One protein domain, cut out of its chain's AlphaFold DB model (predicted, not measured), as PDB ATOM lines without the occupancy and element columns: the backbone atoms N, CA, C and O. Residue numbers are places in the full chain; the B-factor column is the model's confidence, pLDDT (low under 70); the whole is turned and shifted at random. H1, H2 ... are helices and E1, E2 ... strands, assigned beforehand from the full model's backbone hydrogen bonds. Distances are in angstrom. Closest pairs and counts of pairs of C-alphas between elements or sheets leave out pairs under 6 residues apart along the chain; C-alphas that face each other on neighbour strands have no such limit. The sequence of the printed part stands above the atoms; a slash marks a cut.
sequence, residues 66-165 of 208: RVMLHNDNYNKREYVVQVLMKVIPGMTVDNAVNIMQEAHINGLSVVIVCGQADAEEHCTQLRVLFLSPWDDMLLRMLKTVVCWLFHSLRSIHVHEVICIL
ATOM      1  N   ARG A  66      31.091 -15.007 -40.558       80.56
ATOM      2  CA  ARG A  66      31.849 -15.842 -39.618       80.56
ATOM      3  C   ARG A  66      32.358 -14.973 -38.469       80.56
ATOM      4  O   ARG A  66      33.109 -14.023 -38.695       80.56
ATOM      5  N   VAL A  67      31.965 -15.315 -37.246       84.69
ATOM      6  CA  VAL A  67      32.551 -14.750 -36.024       84.69
ATOM      7  C   VAL A  67      33.780 -15.585 -35.681       84.69
ATOM      8  O   VAL A  67      33.668 -16.807 -35.562       84.69
ATOM      9  N   MET A  68      34.948 -14.950 -35.552       83.88
ATOM     10  CA  MET A  68      36.207 -15.643 -35.271       83.88
ATOM     11  C   MET A  68      36.816 -15.190 -33.944       83.88
ATOM     12  O   MET A  68      36.827 -14.003 -33.603       83.88
ATOM     13  N   LEU A  69      37.332 -16.166 -33.207       85.56
ATOM     14  CA  LEU A  69      38.054 -15.993 -31.958       85.56
ATOM     15  C   LEU A  69      39.536 -16.210 -32.247       85.56
ATOM     16  O   LEU A  69      39.908 -17.288 -32.701       85.56
ATOM     17  N   HIS A  70      40.376 -15.210 -31.997       83.31
ATOM     18  CA  HIS A  70      41.825 -15.416 -31.984       83.31
ATOM     19  C   HIS A  70      42.269 -15.881 -30.605       83.31
ATOM     20  O   HIS A  70      41.622 -15.543 -29.619       83.31
ATOM     21  N   ASN A  71      43.360 -16.641 -30.539       80.62
ATOM     22  CA  ASN A  71      43.962 -17.030 -29.269       80.62
ATOM     23  C   ASN A  71      44.609 -15.848 -28.548       80.62
ATOM     24  O   ASN A  71      45.013 -14.867 -29.178       80.62
ATOM     25  N   ASP A  72      44.802 -16.015 -27.240       75.81
ATOM     26  CA  ASP A  72      45.725 -15.201 -26.475       75.81
ATOM     27  C   ASP A  72      46.487 -15.939 -25.387       75.81
ATOM     28  O   ASP A  72      46.561 -17.167 -25.358       75.81
ATOM     29  N   ASN A  73      47.079 -15.127 -24.514       65.62
ATOM     30  CA  ASN A  73      47.681 -15.570 -23.285       65.62
ATOM     31  C   ASN A  73      47.214 -14.805 -22.002       65.62
ATOM     32  O   ASN A  73      47.664 -15.220 -20.952       65.62
ATOM     33  N   TYR A  74      46.435 -13.691 -21.981       64.38
ATOM     34  CA  TYR A  74      45.982 -13.000 -20.727       64.38
ATOM     35  C   TYR A  74      44.624 -13.556 -20.253       64.38
ATOM     36  O   TYR A  74      44.328 -13.489 -19.058       64.38
ATOM     37  N   ASN A  75      43.759 -14.041 -21.153       67.81
ATOM     38  CA  ASN A  75      42.457 -14.596 -20.795       67.81
ATOM     39  C   ASN A  75      42.583 -16.094 -20.498       67.81
ATOM     40  O   ASN A  75      43.033 -16.885 -21.323       67.81
ATOM     41  N   LYS A  76      42.112 -16.503 -19.318       79.00
ATOM     42  CA  LYS A  76      42.079 -17.917 -18.937       79.00
ATOM     43  C   LYS A  76      41.090 -18.712 -19.792       79.00
ATOM     44  O   LYS A  76      40.015 -18.207 -20.133       79.00
ATOM     45  N   ARG A  77      41.413 -19.979 -20.061       80.19
ATOM     46  CA  ARG A  77      40.600 -20.899 -20.876       80.19
ATOM     47  C   ARG A  77      39.162 -21.013 -20.349       80.19
ATOM     48  O   ARG A  77      38.208 -20.882 -21.113       80.19
ATOM     49  N   GLU A  78      38.992 -21.139 -19.034       81.06
ATOM     50  CA  GLU A  78      37.679 -21.229 -18.367       81.06
ATOM     51  C   GLU A  78      36.845 -19.953 -18.557       81.06
ATOM     52  O   GLU A  78      35.631 -20.018 -18.759       81.06
ATOM     53  N   TYR A  79      37.491 -18.781 -18.518       81.94
ATOM     54  CA  TYR A  79      36.826 -17.496 -18.733       81.94
ATOM     55  C   TYR A  79      36.331 -17.365 -20.178       81.94
ATOM     56  O   TYR A  79      35.193 -16.948 -20.402       81.94
ATOM     57  N   VAL A  80      37.136 -17.799 -21.155       81.81
ATOM     58  CA  VAL A  80      36.735 -17.859 -22.569       81.81
ATOM     59  C   VAL A  80      35.497 -18.741 -22.746       81.81
ATOM     60  O   VAL A  80      34.517 -18.288 -23.334       81.81
ATOM     61  N   VAL A  81      35.482 -19.952 -22.176       84.38
ATOM     62  CA  VAL A  81      34.330 -20.873 -22.248       84.38
ATOM     63  C   VAL A  81      33.063 -20.242 -21.653       84.38
ATOM     64  O   VAL A  81      32.010 -20.252 -22.295       84.38
ATOM     65  N   GLN A  82      33.158 -19.615 -20.475       83.62
ATOM     66  CA  GLN A  82      32.024 -18.923 -19.844       83.62
ATOM     67  C   GLN A  82      31.494 -17.756 -20.693       83.62
ATOM     68  O   GLN A  82      30.278 -17.570 -20.801       83.62
ATOM     69  N   VAL A  83      32.379 -16.972 -21.315       84.44
ATOM     70  CA  VAL A  83      31.994 -15.865 -22.204       84.44
ATOM     71  C   VAL A  83      31.326 -16.385 -23.483       84.44
ATOM     72  O   VAL A  83      30.297 -15.839 -23.885       84.44
ATOM     73  N   LEU A  84      31.836 -17.466 -24.084       87.44
ATOM     74  CA  LEU A  84      31.240 -18.092 -25.271       87.44
ATOM     75  C   LEU A  84      29.813 -18.593 -25.005       87.44
ATOM     76  O   LEU A  84      28.898 -18.257 -25.759       87.44
ATOM     77  N   MET A  85      29.602 -19.319 -23.900       87.06
ATOM     78  CA  MET A  85      28.270 -19.780 -23.478       87.06
ATOM     79  C   MET A  85      27.298 -18.629 -23.182       87.06
ATOM     80  O   MET A  85      26.090 -18.769 -23.361       87.06
ATOM     81  N   LYS A  86      27.813 -17.486 -22.713       86.00
ATOM     82  CA  LYS A  86      27.006 -16.308 -22.379       86.00
ATOM     83  C   LYS A  86      26.565 -15.516 -23.611       86.00
ATOM     84  O   LYS A  86      25.463 -14.973 -23.600       86.00
ATOM     85  N   VAL A  87      27.413 -15.416 -24.637       84.69
ATOM     86  CA  VAL A  87      27.122 -14.633 -25.853       84.69
ATOM     87  C   VAL A  87      26.328 -15.425 -26.891       84.69
ATOM     88  O   VAL A  87      25.554 -14.831 -27.644       84.69
ATOM     89  N   ILE A  88      26.499 -16.747 -26.951       85.94
ATOM     90  CA  ILE A  88      25.808 -17.592 -27.930       85.94
ATOM     91  C   ILE A  88      24.790 -18.479 -27.202       85.94
ATOM     92  O   ILE A  88      25.162 -19.511 -26.636       85.94
ATOM     93  N   PRO A  89      23.494 -18.109 -27.202       82.81
ATOM     94  CA  PRO A  89      22.465 -18.908 -26.551       82.81
ATOM     95  C   PRO A  89      22.340 -20.272 -27.242       82.81
ATOM     96  O   PRO A  89      22.166 -20.352 -28.457       82.81
ATOM     97  N   GLY A  90      22.418 -21.348 -26.458       85.69
ATOM     98  CA  GLY A  90      22.403 -22.725 -26.965       85.69
ATOM     99  C   GLY A  90      23.784 -23.313 -27.286       85.69
ATOM    100  O   GLY A  90      23.852 -24.466 -27.704       85.69
ATOM    101  N   MET A  91      24.876 -22.575 -27.059       86.25
ATOM    102  CA  MET A  91      26.230 -23.135 -27.079       86.25
ATOM    103  C   MET A  91      26.418 -24.118 -25.908       86.25
ATOM    104  O   MET A  91      26.208 -23.748 -24.751       86.25
ATOM    105  N   THR A  92      26.815 -25.362 -26.191       91.38
ATOM    106  CA  THR A  92      27.165 -26.345 -25.150       91.38
ATOM    107  C   THR A  92      28.554 -26.067 -24.575       91.38
ATOM    108  O   THR A  92      29.392 -25.443 -25.230       91.38
ATOM    109  N   VAL A  93      28.807 -26.552 -23.353       88.31
ATOM    110  CA  VAL A  93      30.125 -26.445 -22.699       88.31
ATOM    111  C   VAL A  93      31.197 -27.072 -23.589       88.31
ATOM    112  O   VAL A  93      32.196 -26.430 -23.890       88.31
ATOM    113  N   ASP A  94      30.949 -28.286 -24.079       91.06
ATOM    114  CA  ASP A  94      31.909 -29.084 -24.848       91.06
ATOM    115  C   ASP A  94      32.282 -28.406 -26.172       91.06
ATOM    116  O   ASP A  94      33.450 -28.367 -26.553       91.06
ATOM    117  N   ASN A  95      31.309 -27.788 -26.854       89.88
ATOM    118  CA  ASN A  95      31.582 -27.061 -28.092       89.88
ATOM    119  C   ASN A  95      32.345 -25.752 -27.829       89.88
ATOM    120  O   ASN A  95      33.236 -25.399 -28.598       89.88
ATOM    121  N   ALA A  96      32.052 -25.053 -26.726       87.69
ATOM    122  CA  ALA A  96      32.816 -23.877 -26.311       87.69
ATOM    123  C   ALA A  96      34.262 -24.229 -25.906       87.69
ATOM    124  O   ALA A  96      35.178 -23.477 -26.239       87.69
ATOM    125  N   VAL A  97      34.480 -25.374 -25.245       86.88
ATOM    126  CA  VAL A  97      35.818 -25.917 -24.943       86.88
ATOM    127  C   VAL A  97      36.561 -26.263 -26.233       86.88
ATOM    128  O   VAL A  97      37.697 -25.829 -26.396       86.88
ATOM    129  N   ASN A  98      35.918 -26.954 -27.178       90.19
ATOM    130  CA  ASN A  98      36.519 -27.312 -28.466       90.19
ATOM    131  C   ASN A  98      36.940 -26.068 -29.277       90.19
ATOM    132  O   ASN A  98      38.080 -25.980 -29.718       90.19
ATOM    133  N   ILE A  99      36.071 -25.056 -29.392       88.81
ATOM    134  CA  ILE A  99      36.379 -23.770 -30.054       88.81
ATOM    135  C   ILE A  99      37.553 -23.049 -29.368       88.81
ATOM    136  O   ILE A  99      38.439 -22.511 -30.033       88.81
ATOM    137  N   MET A 100      37.581 -23.040 -28.032       87.06
ATOM    138  CA  MET A 100      38.670 -22.445 -27.253       87.06
ATOM    139  C   MET A 100      39.995 -23.197 -27.468       87.06
ATOM    140  O   MET A 100      41.028 -22.562 -27.676       87.06
ATOM    141  N   GLN A 101      39.972 -24.532 -27.484       86.31
ATOM    142  CA  GLN A 101      41.155 -25.367 -27.690       86.31
ATOM    143  C   GLN A 101      41.668 -25.295 -29.137       86.31
ATOM    144  O   GLN A 101      42.874 -25.175 -29.351       86.31
ATOM    145  N   GLU A 102      40.772 -25.283 -30.129       86.06
ATOM    146  CA  GLU A 102      41.114 -25.048 -31.535       86.06
ATOM    147  C   GLU A 102      41.782 -23.680 -31.703       86.06
ATOM    148  O   GLU A 102      42.832 -23.592 -32.342       86.06
ATOM    149  N   ALA A 103      41.233 -22.626 -31.082       86.81
ATOM    150  CA  ALA A 103      41.869 -21.315 -31.080       86.81
ATOM    151  C   ALA A 103      43.261 -21.400 -30.450       86.81
ATOM    152  O   ALA A 103      44.224 -20.961 -31.071       86.81
ATOM    153  N   HIS A 104      43.388 -22.015 -29.273       82.56
ATOM    154  CA  HIS A 104      44.656 -22.138 -28.557       82.56
ATOM    155  C   HIS A 104      45.764 -22.819 -29.376       82.56
ATOM    156  O   HIS A 104      46.897 -22.345 -29.381       82.56
ATOM    157  N   ILE A 105      45.434 -23.886 -30.110       82.12
ATOM    158  CA  ILE A 105      46.394 -24.649 -30.922       82.12
ATOM    159  C   ILE A 105      46.691 -23.950 -32.261       82.12
ATOM    160  O   ILE A 105      47.849 -23.853 -32.664       82.12
ATOM    161  N   ASN A 106      45.664 -23.449 -32.956       83.00
ATOM    162  CA  ASN A 106      45.794 -22.906 -34.318       83.00
ATOM    163  C   ASN A 106      46.018 -21.382 -34.368       83.00
ATOM    164  O   ASN A 106      46.201 -20.811 -35.443       83.00
ATOM    165  N   GLY A 107      45.942 -20.694 -33.227       79.31
ATOM    166  CA  GLY A 107      45.932 -19.233 -33.114       79.31
ATOM    167  C   GLY A 107      44.583 -18.572 -33.444       79.31
ATOM    168  O   GLY A 107      44.421 -17.373 -33.196       79.31
ATOM    169  N   LEU A 108      43.617 -19.319 -33.994       82.75
ATOM    170  CA  LEU A 108      42.258 -18.860 -34.304       82.75
ATOM    171  C   LEU A 108      41.258 -20.024 -34.430       82.75
ATOM    172  O   LEU A 108      41.627 -21.113 -34.860       82.75
ATOM    173  N   SER A 109      39.987 -19.770 -34.113       87.06
ATOM    174  CA  SER A 109      38.849 -20.676 -34.334       87.06
ATOM    175  C   SER A 109      37.609 -19.900 -34.797       87.06
ATOM    176  O   SER A 109      37.492 -18.684 -34.610       87.06
ATOM    177  N   VAL A 110      36.662 -20.600 -35.424       87.19
ATOM    178  CA  VAL A 110      35.390 -20.041 -35.897       87.19
ATOM    179  C   VAL A 110      34.283 -20.424 -34.929       87.19
ATOM    180  O   VAL A 110      33.892 -21.582 -34.838       87.19
ATOM    181  N   VAL A 111      33.735 -19.420 -34.250       87.38
ATOM    182  CA  VAL A 111      32.789 -19.627 -33.150       87.38
ATOM    183  C   VAL A 111      31.387 -19.955 -33.659       87.38
ATOM    184  O   VAL A 111      30.731 -20.874 -33.174       87.38
ATOM    185  N   ILE A 112      30.902 -19.172 -34.625       86.25
ATOM    186  CA  ILE A 112      29.575 -19.335 -35.221       86.25
ATOM    187  C   ILE A 112      29.539 -18.729 -36.625       86.25
ATOM    188  O   ILE A 112      30.276 -17.793 -36.953       86.25
ATOM    189  N   VAL A 113      28.657 -19.284 -37.455       85.81
ATOM    190  CA  VAL A 113      28.332 -18.780 -38.787       85.81
ATOM    191  C   VAL A 113      26.855 -18.385 -38.806       85.81
ATOM    192  O   VAL A 113      25.989 -19.245 -38.658       85.81
ATOM    193  N   CYS A 114      26.559 -17.095 -38.959       84.38
ATOM    194  CA  CYS A 114      25.207 -16.540 -38.806       84.38
ATOM    195  C   CYS A 114      24.915 -15.396 -39.801       84.38
ATOM    196  O   CYS A 114      25.689 -15.138 -40.733       84.38
ATOM    197  N   GLY A 115      23.744 -14.760 -39.669       82.25
ATOM    198  CA  GLY A 115      23.382 -13.580 -40.451       82.25
ATOM    199  C   GLY A 115      24.215 -12.358 -40.055       82.25
ATOM    200  O   GLY A 115      24.815 -12.325 -38.985       82.25
ATOM    201  N   GLN A 116      24.245 -11.332 -40.913       78.25
ATOM    202  CA  GLN A 116      25.053 -10.130 -40.665       78.25
ATOM    203  C   GLN A 116      24.722  -9.457 -39.321       78.25
ATOM    204  O   GLN A 116      25.627  -9.179 -38.543       78.25
ATOM    205  N   ALA A 117      23.433  -9.220 -39.049       80.62
ATOM    206  CA  ALA A 117      22.989  -8.540 -37.832       80.62
ATOM    207  C   ALA A 117      23.374  -9.326 -36.565       80.62
ATOM    208  O   ALA A 117      23.952  -8.760 -35.641       80.62
ATOM    209  N   ASP A 118      23.133 -10.640 -36.570       82.50
ATOM    210  CA  ASP A 118      23.474 -11.532 -35.459       82.50
ATOM    211  C   ASP A 118      24.999 -11.555 -35.220       82.50
ATOM    212  O   ASP A 118      25.464 -11.482 -34.085       82.50
ATOM    213  N   ALA A 119      25.804 -11.604 -36.292       79.44
ATOM    214  CA  ALA A 119      27.266 -11.601 -36.210       79.44
ATOM    215  C   ALA A 119      27.825 -10.290 -35.625       79.44
ATOM    216  O   ALA A 119      28.763 -10.315 -34.823       79.44
ATOM    217  N   GLU A 120      27.247  -9.148 -36.013       79.25
ATOM    218  CA  GLU A 120      27.593  -7.827 -35.478       79.25
ATOM    219  C   GLU A 120      27.238  -7.714 -33.985       79.25
ATOM    220  O   GLU A 120      28.043  -7.200 -33.197       79.25
ATOM    221  N   GLU A 121      26.087  -8.253 -33.566       82.12
ATOM    222  CA  GLU A 121      25.692  -8.302 -32.157       82.12
ATOM    223  C   GLU A 121      26.623  -9.206 -31.336       82.12
ATOM    224  O   GLU A 121      27.225  -8.734 -30.367       82.12
ATOM    225  N   HIS A 122      26.814 -10.469 -31.739       82.81
ATOM    226  CA  HIS A 122      27.682 -11.407 -31.021       82.81
ATOM    227  C   HIS A 122      29.117 -10.873 -30.899       82.81
ATOM    228  O   HIS A 122      29.685 -10.897 -29.808       82.81
ATOM    229  N   CYS A 123      29.695 -10.303 -31.966       79.19
ATOM    230  CA  CYS A 123      30.997  -9.640 -31.860       79.19
ATOM    231  C   CYS A 123      30.978  -8.502 -30.842       79.19
ATOM    232  O   CYS A 123      31.932  -8.350 -30.080       79.19
ATOM    233  N   THR A 124      29.948  -7.657 -30.853       79.31
ATOM    234  CA  THR A 124      29.878  -6.507 -29.946       79.31
ATOM    235  C   THR A 124      29.834  -6.977 -28.494       79.31
ATOM    236  O   THR A 124      30.551  -6.431 -27.656       79.31
ATOM    237  N   GLN A 125      29.085  -8.044 -28.204       80.88
ATOM    238  CA  GLN A 125      29.040  -8.659 -26.879       80.88
ATOM    239  C   GLN A 125      30.390  -9.286 -26.474       80.88
ATOM    240  O   GLN A 125      30.903  -8.946 -25.405       80.88
ATOM    241  N   LEU A 126      31.017 -10.116 -27.327       79.94
ATOM    242  CA  LEU A 126      32.355 -10.688 -27.067       79.94
ATOM    243  C   LEU A 126      33.390  -9.579 -26.818       79.94
ATOM    244  O   LEU A 126      34.149  -9.634 -25.856       79.94
ATOM    245  N   ARG A 127      33.379  -8.530 -27.647       75.81
ATOM    246  CA  ARG A 127      34.289  -7.382 -27.552       75.81
ATOM    247  C   ARG A 127      34.113  -6.595 -26.255       75.81
ATOM    248  O   ARG A 127      35.102  -6.110 -25.721       75.81
ATOM    249  N   VAL A 128      32.888  -6.430 -25.757       74.25
ATOM    250  CA  VAL A 128      32.647  -5.752 -24.471       74.25
ATOM    251  C   VAL A 128      33.157  -6.602 -23.309       74.25
ATOM    252  O   VAL A 128      33.823  -6.068 -22.422       74.25
ATOM    253  N   LEU A 129      32.891  -7.911 -23.332       74.06
ATOM    254  CA  LEU A 129      33.282  -8.830 -22.263       74.06
ATOM    255  C   LEU A 129      34.806  -9.019 -22.196       74.06
ATOM    256  O   LEU A 129      35.382  -8.818 -21.135       74.06
ATOM    257  N   PHE A 130      35.480  -9.284 -23.319       68.62
ATOM    258  CA  PHE A 130      36.934  -9.507 -23.347       68.62
ATOM    259  C   PHE A 130      37.801  -8.235 -23.205       68.62
ATOM    260  O   PHE A 130      39.018  -8.351 -23.083       68.62
ATOM    261  N   LEU A 131      37.231  -7.016 -23.231       64.31
ATOM    262  CA  LEU A 131      38.003  -5.753 -23.201       64.31
ATOM    263  C   LEU A 131      37.758  -4.850 -21.973       64.31
ATOM    264  O   LEU A 131      38.098  -3.662 -22.031       64.31
ATOM    265  N   SER A 132      37.179  -5.352 -20.878       52.81
ATOM    266  CA  SER A 132      36.985  -4.568 -19.642       52.81
ATOM    267  C   SER A 132      37.028  -5.454 -18.381       52.81
ATOM    268  O   SER A 132      36.614  -6.607 -18.473       52.81
ATOM    269  N   PRO A 133      37.539  -4.966 -17.222       57.50
ATOM    270  CA  PRO A 133      37.532  -3.563 -16.787       57.50
ATOM    271  C   PRO A 133      38.897  -2.996 -16.337       57.50
ATOM    272  O   PRO A 133      39.332  -3.230 -15.213       57.50
ATOM    273  N   TRP A 134      39.519  -2.163 -17.181       47.38
ATOM    274  CA  TRP A 134      40.549  -1.189 -16.779       47.38
ATOM    275  C   TRP A 134      40.358   0.115 -17.601       47.38
ATOM    276  O   TRP A 134      40.294   0.071 -18.831       47.38
ATOM    277  N   ASP A 135      40.231   1.253 -16.904       48.06
ATOM    278  CA  ASP A 135      40.027   2.645 -17.376       48.06
ATOM    279  C   ASP A 135      38.731   2.991 -18.161       48.06
ATOM    280  O   ASP A 135      38.686   3.185 -19.381       48.06
ATOM    281  N   ASP A 136      37.656   3.199 -17.390       67.69
ATOM    282  CA  ASP A 136      36.239   3.185 -17.791       67.69
ATOM    283  C   ASP A 136      35.647   4.358 -18.601       67.69
ATOM    284  O   ASP A 136      34.453   4.320 -18.916       67.69
ATOM    285  N   MET A 137      36.398   5.404 -18.975       61.00
ATOM    286  CA  MET A 137      35.786   6.554 -19.680       61.00
ATOM    287  C   MET A 137      36.616   7.138 -20.827       61.00
ATOM    288  O   MET A 137      36.147   7.160 -21.969       61.00
ATOM    289  N   LEU A 138      37.858   7.559 -20.572       62.22
ATOM    290  CA  LEU A 138      38.705   8.167 -21.609       62.22
ATOM    291  C   LEU A 138      39.067   7.166 -22.710       62.22
ATOM    292  O   LEU A 138      38.977   7.491 -23.896       62.22
ATOM    293  N   LEU A 139      39.379   5.920 -22.339       62.72
ATOM    294  CA  LEU A 139      39.681   4.868 -23.304       62.72
ATOM    295  C   LEU A 139      38.448   4.436 -24.107       62.72
ATOM    296  O   LEU A 139      38.601   4.031 -25.253       62.72
ATOM    297  N   ARG A 140      37.226   4.562 -23.570       60.62
ATOM    298  CA  ARG A 140      35.981   4.259 -24.302       60.62
ATOM    299  C   ARG A 140      35.682   5.322 -25.352       60.62
ATOM    300  O   ARG A 140      35.335   4.967 -26.476       60.62
ATOM    301  N   MET A 141      35.895   6.600 -25.035       67.31
ATOM    302  CA  MET A 141      35.813   7.689 -26.016       67.31
ATOM    303  C   MET A 141      36.899   7.553 -27.086       67.31
ATOM    304  O   MET A 141      36.578   7.538 -28.273       67.31
ATOM    305  N   LEU A 142      38.161   7.349 -26.692       72.44
ATOM    306  CA  LEU A 142      39.258   7.208 -27.648       72.44
ATOM    307  C   LEU A 142      39.118   5.945 -28.512       72.44
ATOM    308  O   LEU A 142      39.268   6.041 -29.722       72.44
ATOM    309  N   LYS A 143      38.749   4.784 -27.945       67.94
ATOM    310  CA  LYS A 143      38.461   3.562 -28.720       67.94
ATOM    311  C   LYS A 143      37.248   3.740 -29.630       67.94
ATOM    312  O   LYS A 143      37.304   3.272 -30.756       67.94
ATOM    313  N   THR A 144      36.187   4.435 -29.208       63.47
ATOM    314  CA  THR A 144      35.032   4.711 -30.087       63.47
ATOM    315  C   THR A 144      35.430   5.609 -31.255       63.47
ATOM    316  O   THR A 144      35.102   5.292 -32.393       63.47
ATOM    317  N   VAL A 145      36.194   6.681 -31.011       76.44
ATOM    318  CA  VAL A 145      36.672   7.588 -32.067       76.44
ATOM    319  C   VAL A 145      37.685   6.900 -32.983       76.44
ATOM    320  O   VAL A 145      37.549   6.982 -34.197       76.44
ATOM    321  N   VAL A 146      38.661   6.164 -32.444       74.69
ATOM    322  CA  VAL A 146      39.644   5.406 -33.241       74.69
ATOM    323  C   VAL A 146      38.968   4.281 -34.022       74.69
ATOM    324  O   VAL A 146      39.286   4.098 -35.190       74.69
ATOM    325  N   CYS A 147      37.999   3.568 -33.443       61.53
ATOM    326  CA  CYS A 147      37.238   2.541 -34.154       61.53
ATOM    327  C   CYS A 147      36.334   3.163 -35.227       61.53
ATOM    328  O   CYS A 147      36.260   2.619 -36.322       61.53
ATOM    329  N   TRP A 148      35.706   4.314 -34.971       69.25
ATOM    330  CA  TRP A 148      34.935   5.055 -35.975       69.25
ATOM    331  C   TRP A 148      35.826   5.557 -37.118       69.25
ATOM    332  O   TRP A 148      35.477   5.371 -38.279       69.25
ATOM    333  N   LEU A 149      37.014   6.092 -36.821       69.75
ATOM    334  CA  LEU A 149      38.003   6.494 -37.825       69.75
ATOM    335  C   LEU A 149      38.541   5.291 -38.614       69.75
ATOM    336  O   LEU A 149      38.635   5.358 -39.835       69.75
ATOM    337  N   PHE A 150      38.841   4.170 -37.956       62.75
ATOM    338  CA  PHE A 150      39.325   2.948 -38.608       62.75
ATOM    339  C   PHE A 150      38.242   2.312 -39.494       62.75
ATOM    340  O   PHE A 150      38.534   1.878 -40.606       62.75
ATOM    341  N   HIS A 151      36.984   2.331 -39.051       58.09
ATOM    342  CA  HIS A 151      35.826   1.858 -39.815       58.09
ATOM    343  C   HIS A 151      35.465   2.819 -40.965       58.09
ATOM    344  O   HIS A 151      35.087   2.375 -42.045       58.09
ATOM    345  N   SER A 152      35.661   4.129 -40.778       60.22
ATOM    346  CA  SER A 152      35.470   5.146 -41.821       60.22
ATOM    347  C   SER A 152      36.584   5.156 -42.872       60.22
ATOM    348  O   SER A 152      36.330   5.578 -43.999       60.22
ATOM    349  N   LEU A 153      37.809   4.737 -42.529       62.38
ATOM    350  CA  LEU A 153      38.965   4.771 -43.436       62.38
ATOM    351  C   LEU A 153      39.299   3.408 -44.064       62.38
ATOM    352  O   LEU A 153      40.000   3.352 -45.073       62.38
ATOM    353  N   ARG A 154      38.788   2.303 -43.509       53.25
ATOM    354  CA  ARG A 154      38.954   0.954 -44.060       53.25
ATOM    355  C   ARG A 154      37.584   0.353 -44.387       53.25
ATOM    356  O   ARG A 154      37.029  -0.437 -43.631       53.25
ATOM    357  N   SER A 155      37.081   0.673 -45.583       45.44
ATOM    358  CA  SER A 155      36.036  -0.121 -46.245       45.44
ATOM    359  C   SER A 155      36.636  -1.458 -46.694       45.44
ATOM    360  O   SER A 155      36.984  -1.661 -47.857       45.44
ATOM    361  N   ILE A 156      36.843  -2.362 -45.735       46.62
ATOM    362  CA  ILE A 156      37.286  -3.726 -46.004       46.62
ATOM    363  C   ILE A 156      36.052  -4.615 -46.063       46.62
ATOM    364  O   ILE A 156      35.355  -4.785 -45.067       46.62
ATOM    365  N   HIS A 157      35.830  -5.251 -47.206       41.25
ATOM    366  CA  HIS A 157      34.992  -6.442 -47.260       41.25
ATOM    367  C   HIS A 157      35.794  -7.630 -46.697       41.25
ATOM    368  O   HIS A 157      36.302  -8.441 -47.469       41.25
ATOM    369  N   VAL A 158      35.943  -7.729 -45.369       41.69
ATOM    370  CA  VAL A 158      36.303  -9.011 -44.735       41.69
ATOM    371  C   VAL A 158      35.052  -9.596 -44.098       41.69
ATOM    372  O   VAL A 158      34.444  -8.982 -43.226       41.69
ATOM    373  N   HIS A 159      34.682 -10.804 -44.521       48.47
ATOM    374  CA  HIS A 159      33.618 -11.617 -43.920       48.47
ATOM    375  C   HIS A 159      34.091 -12.288 -42.613       48.47
ATOM    376  O   HIS A 159      33.828 -13.464 -42.369       48.47
ATOM    377  N   GLU A 160      34.851 -11.551 -41.807       46.53
ATOM    378  CA  GLU A 160      35.675 -12.083 -40.727       46.53
ATOM    379  C   GLU A 160      35.740 -11.062 -39.602       46.53
ATOM    380  O   GLU A 160      36.382 -10.012 -39.709       46.53
ATOM    381  N   VAL A 161      35.008 -11.353 -38.531       48.91
ATOM    382  CA  VAL A 161      34.921 -10.458 -37.387       48.91
ATOM    383  C   VAL A 161      35.873 -10.953 -36.304       48.91
ATOM    384  O   VAL A 161      35.572 -11.892 -35.571       48.91
ATOM    385  N   ILE A 162      37.040 -10.311 -36.266       50.16
ATOM    386  CA  ILE A 162      38.203 -10.632 -35.433       50.16
ATOM    387  C   ILE A 162      37.951 -10.200 -33.980       50.16
ATOM    388  O   ILE A 162      37.886  -9.001 -33.684       50.16
ATOM    389  N   CYS A 163      37.872 -11.163 -33.060       54.94
ATOM    390  CA  CYS A 163      37.962 -10.916 -31.621       54.94
ATOM    391  C   CYS A 163      39.389 -11.211 -31.138       54.94
ATOM    392  O   CYS A 163      39.785 -12.371 -31.051       54.94
ATOM    393  N   ILE A 164      40.154 -10.151 -30.846       48.91
ATOM    394  CA  ILE A 164      41.497 -10.242 -30.255       48.91
ATOM    395  C   ILE A 164      41.348 -10.430 -28.747       48.91
ATOM    396  O   ILE A 164      41.121  -9.476 -28.002       48.91
ATOM    397  N   LEU A 165      41.490 -11.680 -28.335       52.44
ATOM    398  CA  LEU A 165      42.054 -12.040 -27.047       52.44
ATOM    399  C   LEU A 165      43.519 -11.456 -27.007       52.44
ATOM    400  O   LEU A 165      44.174 -11.397 -28.047       52.44
TER     401      LEU A 165
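This is residues 66 to 165 of the 208 residues of the protein "ClpS domain-containing protein" of Mikania micrantha (UniProt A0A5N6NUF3). A small three-stranded sheet, E2 E1 E3, has two helices, H2 and H3, over one face and its other face bare, and H1 packs on both of these helices. H4 sticks out from this body between two short links, from H3 and to E3, with residues 132 to 157, of which 138 to 153 belong to H4, standing free as a loop that goes out and comes back. The printed part has 100 residues, with four named helices and three named strands in the order E1 H1 H2 E2 H3 H4 E3. The sheet is mixed, and the class is mixed, helices and strands. The whole is compact, with a radius of gyration of the C-alphas of 14.0 A and spans of 38 by 31 by 25 A.

In the sheet, E1 is residues 66 to 70, 12.6 A long, and begins at C-alpha 66 at (31.849, -15.842, -39.618). E2 is residues 108 to 114, 17.8 A, and E3 is residues 160 to 164, 12.1 A, ending at C-alpha 164 at (41.497, -10.242, -30.255). H2 is residues 93 to 106, 19.8 A, and H3 is residues 116 to 130, 21.0 A. H1 is residues 77 to 87, 15.7 A. H4, residues 138 to 153, is 22.1 A long and begins at C-alpha 138 at (38.705, 8.167, -21.609).

E1 is the inner strand, and the sheet is strongly twisted, but only just, with C-alphas up to 4.2 A off its best plane. E1 and E2 are antiparallel at 158 degrees, with N 69 and O 109 at 2.9 A, within hydrogen-bond range. E1 and E3 are parallel at 25 degrees, with N 68 and O 161 at 3.1 A, within hydrogen-bond range. H2 is on the sheet at a height of 7.7 A, over E2 and along the strands, at 5 degrees to E2 on the local plane; the closest C-alphas of H2 and E2 are those of Ala 103 and Ser 109, 4.5 A apart. H3 is on the same face at a height of 8.8 A, over E1 and, only just, over E3, where 3 of its C-alphas fall; the closest C-alphas of H3 and E1 are those of Val 67 and Ala 119, 6.2 A apart. H2 and H3 are apart. H1 is not on the sheet. It touches H2 at a steep tilt of 57 degrees, opposite ways, the closest C-alphas being those of Val 81 and Ala 96, 5.3 A apart. It touches H3 at a steep tilt of 40 degrees, opposite ways, the closest C-alphas being those of Val 87 and His 122, 6.1 A apart. H4 touches no helix and is not on the sheet. In H1, H2, H3 and H4 every O i to N i+4 pair is within hydrogen-bond range.

The C-alphas of Asp 94 and Leu 153, the two farthest apart, are 39.3 A from each other. Without the stretch that stands free, the body spans 28 by 25 by 20 A. The printed part has no cut, and no link is long. The mean pLDDT of the printed part is 73.9; residues 73 to 75, 130 to 141, 143 to 144 and 147 to 165 are under 70.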